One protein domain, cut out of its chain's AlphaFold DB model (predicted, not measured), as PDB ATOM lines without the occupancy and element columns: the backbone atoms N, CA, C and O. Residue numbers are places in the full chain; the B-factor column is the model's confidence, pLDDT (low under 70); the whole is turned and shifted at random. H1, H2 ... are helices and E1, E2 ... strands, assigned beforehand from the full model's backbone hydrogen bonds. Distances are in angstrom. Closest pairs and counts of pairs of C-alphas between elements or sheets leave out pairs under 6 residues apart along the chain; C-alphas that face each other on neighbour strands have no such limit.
ATOM      1  N   ALA A   4      92.996  95.098  79.765       98.00
ATOM      2  CA  ALA A   4      92.722  95.604  78.420       98.00
ATOM      3  C   ALA A   4      92.662  97.136  78.417       98.00
ATOM      4  O   ALA A   4      92.192  97.742  79.383       98.00
ATOM      5  N   VAL A   5      93.078  97.760  77.315       98.62
ATOM      6  CA  VAL A   5      92.929  99.203  77.109       98.62
ATOM      7  C   VAL A   5      91.948  99.457  75.975       98.62
ATOM      8  O   VAL A   5      92.080  98.910  74.879       98.62
ATOM      9  N   VAL A   6      90.953 100.294  76.248       98.69
ATOM     10  CA  VAL A   6      89.951 100.736  75.277       98.69
ATOM     11  C   VAL A   6      90.045 102.254  75.146       98.69
ATOM     12  O   VAL A   6      90.276 102.961  76.124       98.69
ATOM     13  N   THR A   7      89.877 102.762  73.933       98.69
ATOM     14  CA  THR A   7      89.751 104.193  73.642       98.69
ATOM     15  C   THR A   7      88.672 104.420  72.599       98.69
ATOM     16  O   THR A   7      88.100 103.473  72.062       98.69
ATOM     17  N   ASP A   8      88.385 105.676  72.293       97.56
ATOM     18  CA  ASP A   8      87.606 106.049  71.122       97.56
ATOM     19  C   ASP A   8      88.483 106.554  69.958       97.56
ATOM     20  O   ASP A   8      89.676 106.834  70.135       97.56
ATOM     21  N   SER A   9      87.911 106.632  68.748       95.69
ATOM     22  CA  SER A   9      88.658 106.957  67.519       95.69
ATOM     23  C   SER A   9      89.255 108.359  67.489       95.69
ATOM     24  O   SER A   9      90.197 108.600  66.734       95.69
ATOM     25  N   THR A  10      88.802 109.267  68.358       96.69
ATOM     26  CA  THR A  10      89.350 110.626  68.404       96.69
ATOM     27  C   THR A  10      90.710 110.707  69.076       96.69
ATOM     28  O   THR A  10      91.256 111.798  69.174       96.69
ATOM     29  N   ALA A  11      91.288 109.583  69.510       96.75
ATOM     30  CA  ALA A  11      92.681 109.515  69.939       96.75
ATOM     31  C   ALA A  11      93.664 109.655  68.760       96.75
ATOM     32  O   ALA A  11      94.808 110.049  68.977       96.75
ATOM     33  N   TYR A  12      93.225 109.331  67.531       93.06
ATOM     34  CA  TYR A  12      94.039 109.306  66.302       93.06
ATOM     35  C   TYR A  12      95.384 108.593  66.456       93.06
ATOM     36  O   TYR A  12      96.399 108.988  65.881       93.06
ATOM     37  N   LEU A  13      95.387 107.524  67.249       89.31
ATOM     38  CA  LEU A  13      96.562 106.690  67.412       89.31
ATOM     39  C   LEU A  13      96.829 105.902  66.124       89.31
ATOM     40  O   LEU A  13      95.882 105.407  65.504       89.31
ATOM     41  N   PRO A  14      98.103 105.704  65.743       81.12
ATOM     42  CA  PRO A  14      98.437 104.618  64.832       81.12
ATOM     43  C   PRO A  14      98.019 103.279  65.459       81.12
ATOM     44  O   PRO A  14      97.819 103.184  66.674       81.12
ATOM     45  N   ALA A  15      97.910 102.232  64.637       82.56
ATOM     46  CA  ALA A  15      97.618 100.886  65.127       82.56
ATOM     47  C   ALA A  15      98.562 100.532  66.290       82.56
ATOM     48  O   ALA A  15      99.781 100.525  66.126       82.56
ATOM     49  N   THR A  16      97.980 100.323  67.470       88.94
ATOM     50  CA  THR A  16      98.703 100.118  68.728       88.94
ATOM     51  C   THR A  16      98.261  98.789  69.317       88.94
ATOM     52  O   THR A  16      97.074  98.586  69.581       88.94
ATOM     53  N   ASP A  17      99.214  97.885  69.527       87.88
ATOM     54  CA  ASP A  17      98.936  96.573  70.101       87.88
ATOM     55  C   ASP A  17      98.313  96.702  71.497       87.88
ATOM     56  O   ASP A  17      98.727  97.520  72.319       87.88
ATOM     57  N   GLY A  18      97.301  95.877  71.772       89.81
ATOM     58  CA  GLY A  18      96.618  95.864  73.068       89.81
ATOM     59  C   GLY A  18      95.654  97.031  73.313       89.81
ATOM     60  O   GLY A  18      95.101  97.118  74.410       89.81
ATOM     61  N   VAL A  19      95.412  97.892  72.316       97.25
ATOM     62  CA  VAL A  19      94.419  98.976  72.383       97.25
ATOM     63  C   VAL A  19      93.251  98.680  71.447       97.25
ATOM     64  O   VAL A  19      93.421  98.535  70.239       97.25
ATOM     65  N   THR A  20      92.041  98.628  72.000       97.38
ATOM     66  CA  THR A  20      90.799  98.535  71.220       97.38
ATOM     67  C   THR A  20      90.201  99.925  71.023       97.38
ATOM     68  O   THR A  20      90.081 100.691  71.976       97.38
ATOM     69  N   VAL A  21      89.807 100.255  69.794       96.69
ATOM     70  CA  VAL A  21      89.281 101.579  69.434       96.69
ATOM     71  C   VAL A  21      87.794 101.481  69.102       96.69
ATOM     72  O   VAL A  21      87.405 100.745  68.197       96.69
ATOM     73  N   VAL A  22      86.969 102.256  69.805       96.19
ATOM     74  CA  VAL A  22      85.535 102.409  69.532       96.19
ATOM     75  C   VAL A  22      85.326 103.600  68.592       96.19
ATOM     76  O   VAL A  22      85.668 104.728  68.955       96.19
ATOM     77  N   PRO A  23      84.782 103.398  67.382       93.19
ATOM     78  CA  PRO A  23      84.643 104.480  66.420       93.19
ATOM     79  C   PRO A  23      83.574 105.487  66.851       93.19
ATOM     80  O   PRO A  23      82.468 105.112  67.245       93.19
ATOM     81  N   LEU A  24      83.894 106.775  66.722       93.50
ATOM     82  CA  LEU A  24      82.883 107.822  66.633       93.50
ATOM     83  C   LEU A  24      82.299 107.861  65.222       93.50
ATOM     84  O   LEU A  24      82.906 107.413  64.249       93.50
ATOM     85  N   GLN A  25      81.097 108.411  65.122       89.75
ATOM     86  CA  GLN A  25      80.351 108.474  63.876       89.75
ATOM     87  C   GLN A  25      80.320 109.904  63.337       89.75
ATOM     88  O   GLN A  25      80.148 110.881  64.077       89.75
ATOM     89  N   VAL A  26      80.429 110.010  62.016       90.88
ATOM     90  CA  VAL A  26      80.185 111.244  61.272       90.88
ATOM     91  C   VAL A  26      78.873 111.075  60.520       90.88
ATOM     92  O   VAL A  26      78.643 110.044  59.896       90.88
ATOM     93  N   ILE A  27      78.004 112.076  60.586       90.81
ATOM     94  CA  ILE A  27      76.691 112.063  59.945       90.81
ATOM     95  C   ILE A  27      76.662 113.161  58.889       90.81
ATOM     96  O   ILE A  27      76.840 114.333  59.220       90.81
ATOM     97  N   VAL A  28      76.393 112.800  57.639       90.25
ATOM     98  CA  VAL A  28      76.245 113.731  56.511       90.25
ATOM     99  C   VAL A  28      74.852 113.554  55.931       90.25
ATOM    100  O   VAL A  28      74.482 112.452  55.541       90.25
ATOM    101  N   ASP A  29      74.062 114.629  55.907       88.00
ATOM    102  CA  ASP A  29      72.688 114.615  55.375       88.00
ATOM    103  C   ASP A  29      71.796 113.495  55.957       88.00
ATOM    104  O   ASP A  29      70.926 112.949  55.282       88.00
ATOM    105  N   GLY A  30      72.019 113.146  57.228       86.88
ATOM    106  CA  GLY A  30      71.281 112.094  57.935       86.88
ATOM    107  C   GLY A  30      71.812 110.671  57.738       86.88
ATOM    108  O   GLY A  30      71.277 109.756  58.355       86.88
ATOM    109  N   ALA A  31      72.862 110.473  56.937       86.88
ATOM    110  CA  ALA A  31      73.517 109.180  56.753       86.88
ATOM    111  C   ALA A  31      74.841 109.105  57.523       86.88
ATOM    112  O   ALA A  31      75.633 110.049  57.510       86.88
ATOM    113  N   GLU A  32      75.096 107.966  58.168       86.94
ATOM    114  CA  GLU A  32      76.394 107.681  58.775       86.94
ATOM    115  C   GLU A  32      77.452 107.459  57.690       86.94
ATOM    116  O   GLU A  32      77.252 106.703  56.737       86.94
ATOM    117  N   VAL A  33      78.597 108.113  57.852       85.38
ATOM    118  CA  VAL A  33      79.766 107.957  56.993       85.38
ATOM    119  C   VAL A  33      80.980 107.603  57.838       85.38
ATOM    120  O   VAL A  33      81.098 107.994  59.001       85.38
ATOM    121  N   SER A  34      81.903 106.858  57.236       78.25
ATOM    122  CA  SER A  34      83.169 106.520  57.884       78.25
ATOM    123  C   SER A  34      83.956 107.786  58.218       78.25
ATOM    124  O   SER A  34      84.083 108.679  57.379       78.25
ATOM    125  N   GLU A  35      84.555 107.835  59.405       75.38
ATOM    126  CA  GLU A  35      85.479 108.907  59.788       75.38
ATOM    127  C   GLU A  35      86.709 108.990  58.862       75.38
ATOM    128  O   GLU A  35      87.285 110.065  58.702       75.38
ATOM    129  N   LEU A  36      87.078 107.873  58.223       73.06
ATOM    130  CA  LEU A  36      88.177 107.789  57.256       73.06
ATOM    131  C   LEU A  36      87.811 108.356  55.875       73.06
ATOM    132  O   LEU A  36      88.658 108.411  54.985       73.06
ATOM    133  N   SER A  37      86.546 108.723  55.661       77.25
ATOM    134  CA  SER A  37      86.136 109.421  54.444       77.25
ATOM    135  C   SER A  37      86.514 110.907  54.507       77.25
ATOM    136  O   SER A  37      86.827 111.442  55.567       77.25
ATOM    137  N   SER A  38      86.438 111.592  53.364       80.12
ATOM    138  CA  SER A  38      86.620 113.047  53.270       80.12
ATOM    139  C   SER A  38      85.273 113.733  53.003       80.12
ATOM    140  O   SER A  38      85.050 114.214  51.887       80.12
ATOM    141  N   PRO A  39      84.325 113.728  53.961       82.25
ATOM    142  CA  PRO A  39      83.002 114.288  53.740       82.25
ATOM    143  C   PRO A  39      83.057 115.812  53.625       82.25
ATOM    144  O   PRO A  39      83.995 116.462  54.092       82.25
ATOM    145  N   ASP A  40      81.999 116.398  53.066       85.56
ATOM    146  CA  ASP A  40      81.787 117.839  53.166       85.56
ATOM    147  C   ASP A  40      81.515 118.214  54.632       85.56
ATOM    148  O   ASP A  40      80.392 118.113  55.134       85.56
ATOM    149  N   LEU A  41      82.568 118.665  55.319       86.62
ATOM    150  CA  LEU A  41      82.527 119.059  56.728       86.62
ATOM    151  C   LEU A  41      81.499 120.166  56.996       86.62
ATOM    152  O   LEU A  41      81.021 120.294  58.119       86.62
ATOM    153  N   ALA A  42      81.127 120.958  55.984       84.81
ATOM    154  CA  ALA A  42      80.111 121.987  56.145       84.81
ATOM    155  C   ALA A  42      78.690 121.415  56.255       84.81
ATOM    156  O   ALA A  42      77.810 122.129  56.732       84.81
ATOM    157  N   ARG A  43      78.451 120.169  55.839       86.94
ATOM    158  CA  ARG A  43      77.157 119.467  55.945       86.94
ATOM    159  C   ARG A  43      77.180 118.340  56.973       86.94
ATOM    160  O   ARG A  43      76.149 117.728  57.244       86.94
ATOM    161  N   ALA A  44      78.353 118.071  57.526       89.88
ATOM    162  CA  ALA A  44      78.565 117.008  58.477       89.88
ATOM    163  C   ALA A  44      78.242 117.449  59.914       89.88
ATOM    164  O   ALA A  44      78.412 118.605  60.305       89.88
ATOM    165  N   THR A  45      77.811 116.484  60.712       90.62
ATOM    166  CA  THR A  45      77.727 116.540  62.173       90.62
ATOM    167  C   THR A  45      78.392 115.286  62.741       90.62
ATOM    168  O   THR A  45      78.790 114.396  61.992       90.62
ATOM    169  N   THR A  46      78.549 115.201  64.058       90.50
ATOM    170  CA  THR A  46      79.136 114.023  64.714       90.50
ATOM    171  C   THR A  46      78.195 113.483  65.776       90.50
ATOM    172  O   THR A  46      77.588 114.272  66.509       90.50
ATOM    173  N   SER A  47      78.164 112.165  65.936       88.50
ATOM    174  CA  SER A  47      77.535 111.487  67.069       88.50
ATOM    175  C   SER A  47      78.582 110.759  67.907       88.50
ATOM    176  O   SER A  47      79.565 110.206  67.410       88.50
ATOM    177  N   ARG A  48      78.357 110.774  69.223       87.25
ATOM    178  CA  ARG A  48      79.069 109.903  70.161       87.25
ATOM    179  C   ARG A  48      78.757 108.430  69.856       87.25
ATOM    180  O   ARG A  48      77.673 108.164  69.327       87.25
ATOM    181  N   PRO A  49      79.617 107.474  70.248       89.81
ATOM    182  CA  PRO A  49      79.300 106.061  70.108       89.81
ATOM    183  C   PRO A  49      78.071 105.713  70.953       89.81
ATOM    184  O   PRO A  49      77.891 106.232  72.062       89.81
ATOM    185  N   ALA A  50      77.215 104.831  70.441       90.56
ATOM    186  CA  ALA A  50      76.102 104.310  71.222       90.56
ATOM    187  C   ALA A  50      76.634 103.477  72.407       90.56
ATOM    188  O   ALA A  50      77.590 102.722  72.221       90.56
ATOM    189  N   PRO A  51      76.004 103.523  73.600       93.75
ATOM    190  CA  PRO A  51      76.404 102.680  74.731       93.75
ATOM    191  C   PRO A  51      76.470 101.182  74.392       93.75
ATOM    192  O   PRO A  51      77.317 100.472  74.920       93.75
ATOM    193  N   ALA A  52      75.628 100.708  73.464       94.12
ATOM    194  CA  ALA A  52      75.649  99.326  72.987       94.12
ATOM    195  C   ALA A  52      76.997  98.926  72.358       94.12
ATOM    196  O   ALA A  52      77.473  97.830  72.618       94.12
ATOM    197  N   LEU A  53      77.664  99.829  71.627       95.38
ATOM    198  CA  LEU A  53      78.981  99.544  71.039       95.38
ATOM    199  C   LEU A  53      80.043  99.318  72.120       95.38
ATOM    200  O   LEU A  53      80.864  98.414  72.004       95.38
ATOM    201  N   PHE A  54      80.007 100.110  73.195       98.06
ATOM    202  CA  PHE A  54      80.876  99.885  74.349       98.06
ATOM    203  C   PHE A  54      80.540  98.573  75.061       98.06
ATOM    204  O   PHE A  54      81.449  97.833  75.424       98.06
ATOM    205  N   ALA A  55      79.254  98.259  75.232       97.38
ATOM    206  CA  ALA A  55      78.821  97.019  75.871       97.38
ATOM    207  C   ALA A  55      79.282  95.777  75.090       97.38
ATOM    208  O   ALA A  55      79.774  94.825  75.701       97.38
ATOM    209  N   ASP A  56      79.192  95.810  73.759       97.56
ATOM    210  CA  ASP A  56      79.679  94.743  72.882       97.56
ATOM    211  C   ASP A  56      81.198  94.567  73.022       97.56
ATOM    212  O   ASP A  56      81.681  93.448  73.211       97.56
ATOM    213  N   VAL A  57      81.952  95.675  73.018       98.00
ATOM    214  CA  VAL A  57      83.407  95.654  73.232       98.00
ATOM    215  C   VAL A  57      83.754  95.068  74.599       98.00
ATOM    216  O   VAL A  57      84.553  94.138  74.671       98.00
ATOM    217  N   TYR A  58      83.141  95.544  75.682       98.31
ATOM    218  CA  TYR A  58      83.433  95.047  77.030       98.31
ATOM    219  C   TYR A  58      83.048  93.574  77.209       98.31
ATOM    220  O   TYR A  58      83.756  92.833  77.893       98.31
ATOM    221  N   SER A  59      81.975  93.120  76.559       97.00
ATOM    222  CA  SER A  59      81.548  91.715  76.588       97.00
ATOM    223  C   SER A  59      82.566  90.774  75.938       97.00
ATOM    224  O   SER A  59      82.713  89.628  76.366       97.00
ATOM    225  N   GLY A  60      83.319  91.261  74.947       96.38
ATOM    226  CA  GLY A  60      84.411  90.524  74.308       96.38
ATOM    227  C   GLY A  60      85.691  90.410  75.147       96.38
ATOM    228  O   GLY A  60      86.585  89.648  74.783       96.38
ATOM    229  N   LEU A  61      85.800  91.128  76.271       96.19
ATOM    230  CA  LEU A  61      87.033  91.252  77.065       96.19
ATOM    231  C   LEU A  61      87.033  90.401  78.349       96.19
ATOM    232  O   LEU A  61      87.793  90.666  79.277       96.19
ATOM    233  N   THR A  62      86.234  89.333  78.399       95.19
ATOM    234  CA  THR A  62      86.135  88.418  79.560       95.19
ATOM    235  C   THR A  62      87.423  87.662  79.901       95.19
ATOM    236  O   THR A  62      87.543  87.127  80.998       95.19
ATOM    237  N   GLY A  63      88.400  87.623  78.988       94.69
ATOM    238  CA  GLY A  63      89.725  87.031  79.217       94.69
ATOM    239  C   GLY A  63      90.742  87.949  79.912       94.69
ATOM    240  O   GLY A  63      91.902  87.559  80.048       94.69
ATOM    241  N   PHE A  64      90.349  89.164  80.306       96.81
ATOM    242  CA  PHE A  64      91.206  90.151  80.971       96.81
ATOM    243  C   PHE A  64      90.811  90.326  82.445       96.81
ATOM    244  O   PHE A  64      89.660  90.105  82.816       96.81
ATOM    245  N   ASP A  65      91.747  90.780  83.288       95.31
ATOM    246  CA  ASP A  65      91.466  91.062  84.714       95.31
ATOM    247  C   ASP A  65      90.586  92.315  84.903       95.31
ATOM    248  O   ASP A  65      90.019  92.545  85.972       95.31
ATOM    249  N   GLY A  66      90.490  93.144  83.864       97.88
ATOM    250  CA  GLY A  66      89.677  94.348  83.811       97.88
ATOM    251  C   GLY A  66      90.021  95.194  82.588       97.88
ATOM    252  O   GLY A  66      90.936  94.870  81.824       97.88
ATOM    253  N   VAL A  67      89.290  96.289  82.416       98.69
ATOM    254  CA  VAL A  67      89.424  97.216  81.287       98.69
ATOM    255  C   VAL A  67      89.685  98.620  81.810       98.69
ATOM    256  O   VAL A  67      88.935  99.112  82.650       98.69
ATOM    257  N   VAL A  68      90.696  99.300  81.278       98.88
ATOM    258  CA  VAL A  68      90.817 100.758  81.395       98.88
ATOM    259  C   VAL A  68      90.340 101.379  80.092       98.88
ATOM    260  O   VAL A  68      90.929 101.142  79.038       98.88
ATOM    261  N   SER A  69      89.266 102.161  80.166       98.81
ATOM    262  CA  SER A  69      88.617 102.764  79.001       98.81
ATOM    263  C   SER A  69      88.817 104.279  79.019       98.81
ATOM    264  O   SER A  69      88.154 104.985  79.779       98.81
ATOM    265  N   VAL A  70      89.783 104.777  78.247       98.88
ATOM    266  CA  VAL A  70      90.214 106.185  78.245       98.88
ATOM    267  C   VAL A  70      89.571 106.910  77.068       98.88
ATOM    268  O   VAL A  70      89.735 106.484  75.931       98.88
ATOM    269  N   HIS A  71      88.861 108.009  77.316       98.81
ATOM    270  CA  HIS A  71      88.076 108.681  76.276       98.81
ATOM    271  C   HIS A  71      88.322 110.176  76.190       98.81
ATOM    272  O   HIS A  71      88.866 110.794  77.114       98.81
ATOM    273  N   LEU A  72      87.910 110.759  75.061       98.44
ATOM    274  CA  LEU A  72      87.911 112.206  74.891       98.44
ATOM    275  C   LEU A  72      87.104 112.896  75.989       98.44
ATOM    276  O   LEU A  72      86.215 112.304  76.597       98.44
ATOM    277  N   SER A  73      87.402 114.176  76.167       98.44
ATOM    278  CA  SER A  73      86.791 115.047  77.158       98.44
ATOM    279  C   SER A  73      85.270 114.901  77.229       98.44
ATOM    280  O   SER A  73      84.574 115.149  76.232       98.44
ATOM    281  N   GLY A  74      84.758 114.607  78.428       97.81
ATOM    282  CA  GLY A  74      83.318 114.610  78.711       97.81
ATOM    283  C   GLY A  74      82.661 115.973  78.448       97.81
ATOM    284  O   GLY A  74      81.495 116.060  78.077       97.81
ATOM    285  N   GLU A  75      83.436 117.059  78.519       96.19
ATOM    286  CA  GLU A  75      82.960 118.416  78.221       96.19
ATOM    287  C   GLU A  75      82.782 118.684  76.712       96.19
ATOM    288  O   GLU A  75      82.155 119.673  76.324       96.19
ATOM    289  N   LEU A  76      83.332 117.830  75.840       95.06
ATOM    290  CA  LEU A  76      83.226 117.966  74.379       95.06
ATOM    291  C   LEU A  76      82.230 116.974  73.769       95.06
ATOM    292  O   LEU A  76      81.579 117.276  72.755       95.06
ATOM    293  N   SER A  77      82.118 115.790  74.368       95.75
ATOM    294  CA  SER A  77      81.289 114.694  73.882       95.75
ATOM    295  C   SER A  77      80.749 113.863  75.030       95.75
ATOM    296  O   SER A  77      81.463 113.553  75.973       95.75
ATOM    297  N   GLY A  78      79.527 113.363  74.854       96.50
ATOM    298  CA  GLY A  78      78.898 112.454  75.802       96.50
ATOM    299  C   GLY A  78      79.450 111.013  75.786       96.50
ATOM    300  O   GLY A  78      78.679 110.078  76.023       96.50
ATOM    301  N   THR A  79      80.697 110.808  75.341       98.00
ATOM    302  CA  THR A  79      81.315 109.486  75.118       98.00
ATOM    303  C   THR A  79      81.718 108.832  76.436       98.00
ATOM    304  O   THR A  79      81.486 107.638  76.602       98.00
ATOM    305  N   VAL A  80      82.246 109.607  77.390       98.25
ATOM    306  CA  VAL A  80      82.579 109.120  78.741       98.25
ATOM    307  C   VAL A  80      81.328 108.587  79.440       98.25
ATOM    308  O   VAL A  80      81.367 107.517  80.046       98.25
ATOM    309  N   GLU A  81      80.192 109.273  79.309       98.00
ATOM    310  CA  GLU A  81      78.913 108.833  79.869       98.00
ATOM    311  C   GLU A  81      78.408 107.563  79.183       98.00
ATOM    312  O   GLU A  81      77.902 106.669  79.858       98.00
ATOM    313  N   ALA A  82      78.560 107.451  77.858       97.88
ATOM    314  CA  ALA A  82      78.175 106.248  77.121       97.88
ATOM    315  C   ALA A  82      79.018 105.030  77.540       97.88
ATOM    316  O   ALA A  82      78.463 103.964  77.815       97.88
ATOM    317  N   ALA A  83      80.335 105.211  77.657       98.44
ATOM    318  CA  ALA A  83      81.263 104.200  78.151       98.44
ATOM    319  C   ALA A  83      80.950 103.804  79.603       98.44
ATOM    320  O   ALA A  83      80.933 102.617  79.922       98.44
ATOM    321  N   SER A  84      80.646 104.776  80.468       98.19
ATOM    322  CA  SER A  84      80.299 104.542  81.879       98.19
ATOM    323  C   SER A  84      78.966 103.812  82.038       98.19
ATOM    324  O   SER A  84      78.842 102.923  82.879       98.19
ATOM    325  N   ALA A  85      77.971 104.138  81.209       97.56
ATOM    326  CA  ALA A  85      76.691 103.437  81.201       97.56
ATOM    327  C   ALA A  85      76.859 101.960  80.806       97.56
ATOM    328  O   ALA A  85      76.260 101.087  81.430       97.56
ATOM    329  N   ALA A  86      77.702 101.676  79.810       97.94
ATOM    330  CA  ALA A  86      78.020 100.309  79.403       97.94
ATOM    331  C   ALA A  86      78.864  99.553  80.447       97.94
ATOM    332  O   ALA A  86      78.648  98.363  80.668       97.94
ATOM    333  N   ALA A  87      79.785 100.244  81.128       97.81
ATOM    334  CA  ALA A  87      80.648  99.674  82.162       97.81
ATOM    335  C   ALA A  87      79.857  99.051  83.326       97.81
ATOM    336  O   ALA A  87      80.277  98.037  83.878       97.81
ATOM    337  N   ALA A  88      78.692  99.610  83.671       94.44
ATOM    338  CA  ALA A  88      77.853  99.119  84.767       94.44
ATOM    339  C   ALA A  88      77.329  97.683  84.565       94.44
ATOM    340  O   ALA A  88      77.023  97.004  85.544       94.44
ATOM    341  N   ALA A  89      77.219  97.230  83.314       94.94
ATOM    342  CA  ALA A  89      76.757  95.890  82.954       94.94
ATOM    343  C   ALA A  89      77.876  95.004  82.378       94.94
ATOM    344  O   ALA A  89      77.601  93.910  81.886       94.94
ATOM    345  N   ALA A  90      79.127  95.470  82.405       97.62
ATOM    346  CA  ALA A  90      80.251  94.732  81.851       97.62
ATOM    347  C   ALA A  90      80.546  93.460  82.673       97.62
ATOM    348  O   ALA A  90      80.441  93.474  83.901       97.62
ATOM    349  N   PRO A  91      80.960  92.356  82.023       97.06
ATOM    350  CA  PRO A  91      81.259  91.099  82.715       97.06
ATOM    351  C   PRO A  91      82.603  91.112  83.460       97.06
ATOM    352  O   PRO A  91      82.894  90.191  84.219       97.06
ATOM    353  N   VAL A  92      83.424  92.141  83.240       96.81
ATOM    354  CA  VAL A  92      84.701  92.387  83.918       96.81
ATOM    355  C   VAL A  92      84.716  93.813  84.473       96.81
ATOM    356  O   VAL A  92      84.003  94.667  83.944       96.81
ATOM    357  N   PRO A  93      85.517  94.115  85.511       98.12
ATOM    358  CA  PRO A  93      85.648  95.478  86.012       98.12
ATOM    359  C   PRO A  93      86.123  96.437  84.913       98.12
ATOM    360  O   PRO A  93      87.130  96.175  84.255       98.12
ATOM    361  N   VAL A  94      85.425  97.561  84.739       98.69
ATOM    362  CA  VAL A  94      85.794  98.615  83.783       98.69
ATOM    363  C   VAL A  94      86.025  99.920  84.535       98.69
ATOM    364  O   VAL A  94      85.136 100.417  85.225       98.69
ATOM    365  N   GLU A  95      87.212 100.494  84.379       98.62
ATOM    366  CA  GLU A  95      87.569 101.810  84.892       98.62
ATOM    367  C   GLU A  95      87.585 102.816  83.738       98.62
ATOM    368  O   GLU A  95      88.496 102.832  82.907       98.62
ATOM    369  N   VAL A  96      86.542 103.645  83.668       98.81
ATOM    370  CA  VAL A  96      86.429 104.700  82.656       98.81
ATOM    371  C   VAL A  96      87.237 105.922  83.094       98.81
ATOM    372  O   VAL A  96      87.111 106.397  84.226       98.81
ATOM    373  N   VAL A  97      88.071 106.437  82.193       98.88
ATOM    374  CA  VAL A  97      88.930 107.603  82.410       98.88
ATOM    375  C   VAL A  97      88.559 108.692  81.409       98.88
ATOM    376  O   VAL A  97      88.687 108.514  80.200       98.88
ATOM    377  N   ASP A  98      88.138 109.844  81.923       98.75
ATOM    378  CA  ASP A  98      88.032 111.071  81.136       98.75
ATOM    379  C   ASP A  98      89.432 111.684  80.970       98.75
ATOM    380  O   ASP A  98      90.053 112.097  81.954       98.75
ATOM    381  N   SER A  99      89.938 111.741  79.736       98.56
ATOM    382  CA  SER A  99      91.234 112.374  79.440       98.56
ATOM    383  C   SER A  99      91.205 113.896  79.568       98.56
ATOM    384  O   SER A  99      92.265 114.520  79.590       98.56
ATOM    385  N   ARG A 100      90.012 114.510  79.590       98.31
ATOM    386  CA  ARG A 100      89.813 115.968  79.522       98.31
ATOM    387  C   ARG A 100      90.514 116.594  78.310       98.31
ATOM    388  O   ARG A 100      90.902 117.762  78.327       98.31
ATOM    389  N   SER A 101      90.679 115.815  77.242       97.94
ATOM    390  CA  SER A 101      91.366 116.229  76.025       97.94
ATOM    391  C   SER A 101      90.803 115.511  74.797       97.94
ATOM    392  O   SER A 101      89.756 114.874  74.856       97.94
ATOM    393  N   ILE A 102      91.452 115.669  73.651       97.81
ATOM    394  CA  ILE A 102      91.100 115.019  72.385       97.81
ATOM    395  C   ILE A 102      92.367 114.873  71.540       97.81
ATOM    396  O   ILE A 102      93.397 115.489  71.844       97.81
ATOM    397  N   ALA A 103      92.299 114.085  70.469       97.56
ATOM    398  CA  ALA A 103      93.412 113.839  69.566       97.56
ATOM    399  C   ALA A 103      94.608 113.261  70.332       97.56
ATOM    400  O   ALA A 103      94.405 112.493  71.267       97.56
ATOM    401  N   MET A 104      95.850 113.623  70.024       97.62
ATOM    402  CA  MET A 104      97.000 113.113  70.781       97.62
ATOM    403  C   MET A 104      97.033 113.579  72.242       97.62
ATOM    404  O   MET A 104      97.738 112.983  73.051       97.62
ATOM    405  N   GLY A 105      96.217 114.569  72.618       97.94
ATOM    406  CA  GLY A 105      95.959 114.878  74.024       97.94
ATOM    407  C   GLY A 105      95.213 113.761  74.768       97.94
ATOM    408  O   GLY A 105      95.403 113.605  75.966       97.94
ATOM    409  N   LEU A 106      94.411 112.965  74.054       98.56
ATOM    410  CA  LEU A 106      93.846 111.685  74.497       98.56
ATOM    411  C   LEU A 106      94.802 110.517  74.191       98.56
ATOM    412  O   LEU A 106      94.973 109.617  75.011       98.56
ATOM    413  N   GLY A 107      95.458 110.544  73.029       98.00
ATOM    414  CA  GLY A 107      96.356 109.485  72.576       98.00
ATOM    415  C   GLY A 107      97.506 109.197  73.544       98.00
ATOM    416  O   GLY A 107      97.751 108.034  73.860       98.00
ATOM    417  N   TYR A 108      98.184 110.217  74.079       97.62
ATOM    418  CA  TYR A 108      99.272 109.997  75.044       97.62
ATOM    419  C   TYR A 108      98.811 109.302  76.340       97.62
ATOM    420  O   TYR A 108      99.430 108.300  76.711       97.62
ATOM    421  N   PRO A 109      97.703 109.718  76.987       98.25
ATOM    422  CA  PRO A 109      97.100 108.967  78.090       98.25
ATOM    423  C   PRO A 109      96.792 107.499  77.771       98.25
ATOM    424  O   PRO A 109      97.058 106.622  78.595       98.25
ATOM    425  N   VAL A 110      96.270 107.213  76.574       98.56
ATOM    426  CA  VAL A 110      95.990 105.839  76.122       98.56
ATOM    427  C   VAL A 110      97.283 105.036  75.978       98.56
ATOM    428  O   VAL A 110      97.353 103.898  76.435       98.56
ATOM    429  N   LEU A 111      98.334 105.625  75.399       97.38
ATOM    430  CA  LEU A 111      99.640 104.975  75.267       97.38
ATOM    431  C   LEU A 111     100.283 104.704  76.634       97.38
ATOM    432  O   LEU A 111     100.854 103.632  76.835       97.38
ATOM    433  N   ALA A 112     100.156 105.628  77.589       97.19
ATOM    434  CA  ALA A 112     100.610 105.421  78.964       97.19
ATOM    435  C   ALA A 112      99.861 104.259  79.642       97.19
ATOM    436  O   ALA A 112     100.484 103.413  80.288       97.19
ATOM    437  N   ALA A 113      98.541 104.165  79.442       98.06
ATOM    438  CA  ALA A 113      97.745 103.030  79.908       98.06
ATOM    439  C   ALA A 113      98.206 101.713  79.263       98.06
ATOM    440  O   ALA A 113      98.448 100.731  79.962       98.06
ATOM    441  N   ALA A 114      98.389 101.696  77.941       97.25
ATOM    442  CA  ALA A 114      98.807 100.507  77.203       97.25
ATOM    443  C   ALA A 114     100.179  99.995  77.667       97.25
ATOM    444  O   ALA A 114     100.341  98.798  77.905       97.25
ATOM    445  N   ARG A 115     101.148 100.895  77.889       96.06
ATOM    446  CA  ARG A 115     102.464 100.537  78.447       96.06
ATOM    447  C   ARG A 115     102.353  99.955  79.855       96.06
ATOM    448  O   ARG A 115     102.935  98.904  80.128       96.06
ATOM    449  N   ALA A 116     101.577 100.592  80.734       96.94
ATOM    450  CA  ALA A 116     101.344 100.086  82.085       96.94
ATOM    451  C   ALA A 116     100.703  98.685  82.058       96.94
ATOM    452  O   ALA A 116     101.179  97.775  82.739       96.94
ATOM    453  N   ALA A 117      99.684  98.481  81.219       97.75
ATOM    454  CA  ALA A 117      99.014  97.195  81.057       97.75
ATOM    455  C   ALA A 117      99.960  96.106  80.526       97.75
ATOM    456  O   ALA A 117     100.008  95.009  81.084       97.75
ATOM    457  N   ALA A 118     100.774  96.425  79.513       96.31
ATOM    458  CA  ALA A 118     101.769  95.512  78.951       96.31
ATOM    459  C   ALA A 118     102.845  95.101  79.973       96.31
ATOM    460  O   ALA A 118     103.349  93.981  79.920       96.31
ATOM    461  N   SER A 119     103.161  95.969  80.940       96.00
ATOM    462  CA  SER A 119     104.067  95.649  82.055       96.00
ATOM    463  C   SER A 119     103.432  94.806  83.174       96.00
ATOM    464  O   SER A 119     104.093  94.510  84.168       96.00
ATOM    465  N   GLY A 120     102.162  94.408  83.033       96.56
ATOM    466  CA  GLY A 120     101.441  93.618  84.034       96.56
ATOM    467  C   GLY A 120     100.950  94.432  85.232       96.56
ATOM    468  O   GLY A 120     100.722  93.869  86.303       96.56
ATOM    469  N   ALA A 121     100.802  95.753  85.085       97.69
ATOM    470  CA  ALA A 121     100.284  96.600  86.151       97.69
ATOM    471  C   ALA A 121      98.807  96.285  86.463       97.69
ATOM    472  O   ALA A 121      98.025  95.914  85.591       97.69
ATOM    473  N   SER A 122      98.412  96.476  87.726       98.06
ATOM    474  CA  SER A 122      97.013  96.327  88.162       98.06
ATOM    475  C   SER A 122      96.078  97.330  87.475       98.06
ATOM    476  O   SER A 122      96.522  98.428  87.144       98.06
ATOM    477  N   LEU A 123      94.777  97.018  87.392       98.31
ATOM    478  CA  LEU A 123      93.730  97.893  86.834       98.31
ATOM    479  C   LEU A 123      93.860  99.357  87.293       98.31
ATOM    480  O   LEU A 123      94.036 100.256  86.473       98.31
ATOM    481  N   LYS A 124      93.904  99.572  88.614       98.31
ATOM    482  CA  LYS A 124      94.063 100.901  89.218       98.31
ATOM    483  C   LYS A 124      95.347 101.597  88.761       98.31
ATOM    484  O   LYS A 124      95.344 102.785  88.467       98.31
ATOM    485  N   ALA A 125      96.465 100.873  88.715       98.50
ATOM    486  CA  ALA A 125      97.751 101.440  88.313       98.50
ATOM    487  C   ALA A 125      97.775 101.837  86.827       98.50
ATOM    488  O   ALA A 125      98.382 102.854  86.489       98.50
ATOM    489  N   VAL A 126      97.091 101.073  85.968       98.69
ATOM    490  CA  VAL A 126      96.905 101.392  84.544       98.69
ATOM    491  C   VAL A 126      96.057 102.655  84.382       98.69
ATOM    492  O   VAL A 126      96.459 103.578  83.672       98.69
ATOM    493  N   ALA A 127      94.930 102.753  85.090       98.75
ATOM    494  CA  ALA A 127      94.081 103.940  85.050       98.75
ATOM    495  C   ALA A 127      94.790 105.177  85.621       98.75
ATOM    496  O   ALA A 127      94.723 106.263  85.043       98.75
ATOM    497  N   ASP A 128      95.540 105.018  86.713       98.62
ATOM    498  CA  ASP A 128      96.328 106.101  87.293       98.62
ATOM    499  C   ASP A 128      97.464 106.557  86.358       98.62
ATOM    500  O   ASP A 128      97.814 107.736  86.364       98.62
ATOM    501  N   ALA A 129      98.036 105.664  85.541       98.44
ATOM    502  CA  ALA A 129      99.005 106.045  84.512       98.44
ATOM    503  C   ALA A 129      98.361 106.936  83.437       98.44
ATOM    504  O   ALA A 129      98.919 107.987  83.113       98.44
ATOM    505  N   ALA A 130      97.163 106.574  82.969       98.50
ATOM    506  CA  ALA A 130      96.392 107.394  82.034       98.50
ATOM    507  C   ALA A 130      96.088 108.784  82.617       98.50
ATOM    508  O   ALA A 130      96.378 109.796  81.981       98.50
ATOM    509  N   ARG A 131      95.571 108.843  83.854       98.56
ATOM    510  CA  ARG A 131      95.225 110.104  84.539       98.56
ATOM    511  C   ARG A 131      96.430 111.018  84.730       98.56
ATOM    512  O   ARG A 131      96.351 112.194  84.391       98.56
ATOM    513  N   ARG A 132      97.547 110.478  85.234       98.00
ATOM    514  CA  ARG A 132      98.776 111.262  85.432       98.00
ATOM    515  C   ARG A 132      99.297 111.819  84.117       98.00
ATOM    516  O   ARG A 132      99.694 112.972  84.084       98.00
ATOM    517  N   CYS A 133      99.286 111.017  83.050       97.56
ATOM    518  CA  CYS A 133      99.690 111.479  81.726       97.56
ATOM    519  C   CYS A 133      98.750 112.579  81.207       97.56
ATOM    520  O   CYS A 133      99.230 113.602  80.724       97.56
ATOM    521  N   ALA A 134      97.434 112.419  81.370       97.88
ATOM    522  CA  ALA A 134      96.450 113.419  80.960       97.88
ATOM    523  C   ALA A 134      96.643 114.764  81.679       97.88
ATOM    524  O   ALA A 134      96.611 115.807  81.034       97.88
ATOM    525  N   GLU A 135      96.915 114.743  82.987       96.75
ATOM    526  CA  GLU A 135      97.101 115.946  83.815       96.75
ATOM    527  C   GLU A 135      98.270 116.829  83.349       96.75
ATOM    528  O   GLU A 135      98.201 118.056  83.418       96.75
ATOM    529  N   VAL A 136      99.341 116.211  82.852       95.75
ATOM    530  CA  VAL A 136     100.565 116.911  82.430       95.75
ATOM    531  C   VAL A 136     100.662 117.107  80.915       95.75
ATOM    532  O   VAL A 136     101.592 117.763  80.444       95.75
TER     533      VAL A 136
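What this domain is: This is residues 4 to 136 of the 265 residues of the protein "DegV family protein with EDD domain" of Nonomuraea soli (UniProt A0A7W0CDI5). A parallel sheet of four strands, E2 E1 E6 E7, is the middle layer of a three-layered body, with the helical hairpin H3 and H4 covering one face and H1 and H2 the other. At one end of the longest axis, away from this body, is a small antiparallel sheet, E4 E3 E5, reached through E2, which runs on into E3. The printed part has 133 residues, with four named helices and seven named strands in the order E1 E2 E3 E4 E5 H1 E6 H2 E7 H3 H4, a mixed class. The whole is compact, with a radius of gyration of the C-alphas of 14.5 A and spans of 45 by 32 by 26 A.

How they stand to each other: Begin at the large sheet's inner strands, E1, residues 4 to 8, and E6, residues 66 to 71, where N 6 and O 68 are 2.9 A apart. Beside E1 is the edge strand E2, residues 19 to 22, with N 20 and O 5 at 2.9 A; beside E6 is the edge strand E7, residues 94 to 98, with N 97 and O 69 at 2.8 A. On one face find H3, residues 104 to 118, over E1 and E6 at a height over the sheet of 8.6 A; its closest C-alphas to E1 are Ala 114 and Val 5, 6.0 A apart. H4, residues 123 to 136, touches H3 in a helical hairpin, closest at the C-alphas of Pro 109 and Ala 130, 4.3 A, with a shallow tilt of 30 degrees, opposite ways. On the opposite face, H2, residues 79 to 87, touches H1, residues 51 to 59, closest at the C-alphas of Ala 82 and Pro 51, 4.6 A, with a steep tilt of 48 degrees. E6, H2 and E7 form a strand-helix-strand unit, two parallel neighbours with a helix between, its crossover right-handed. In the small sheet, E3, residues 25 to 28, forms a hairpin with E4, residues 31 to 33, where N 33 and O 26 are 2.8 A apart; on its other side is E5, residues 44 to 47, with N 27 and O 45 at 2.8 A. Each O i to N i+4 pair is within hydrogen-bond range in H1, H2 and H4, and 10 of 11 are in H3.

Where its parts are: Find C-alpha 4 at (92.722, 95.604, 78.420), where E1 begins. E6 runs 16.3 A, H3 20.0 A, and H4 20.7 A to C-alpha 136 at (100.565, 116.911, 82.430).

The domain as a whole: The C-alphas farthest apart, of Asp 29 and Gly 120, are 45.7 A apart. The printed part has no cut and no long link, and no printed residue is under 70 in pLDDT.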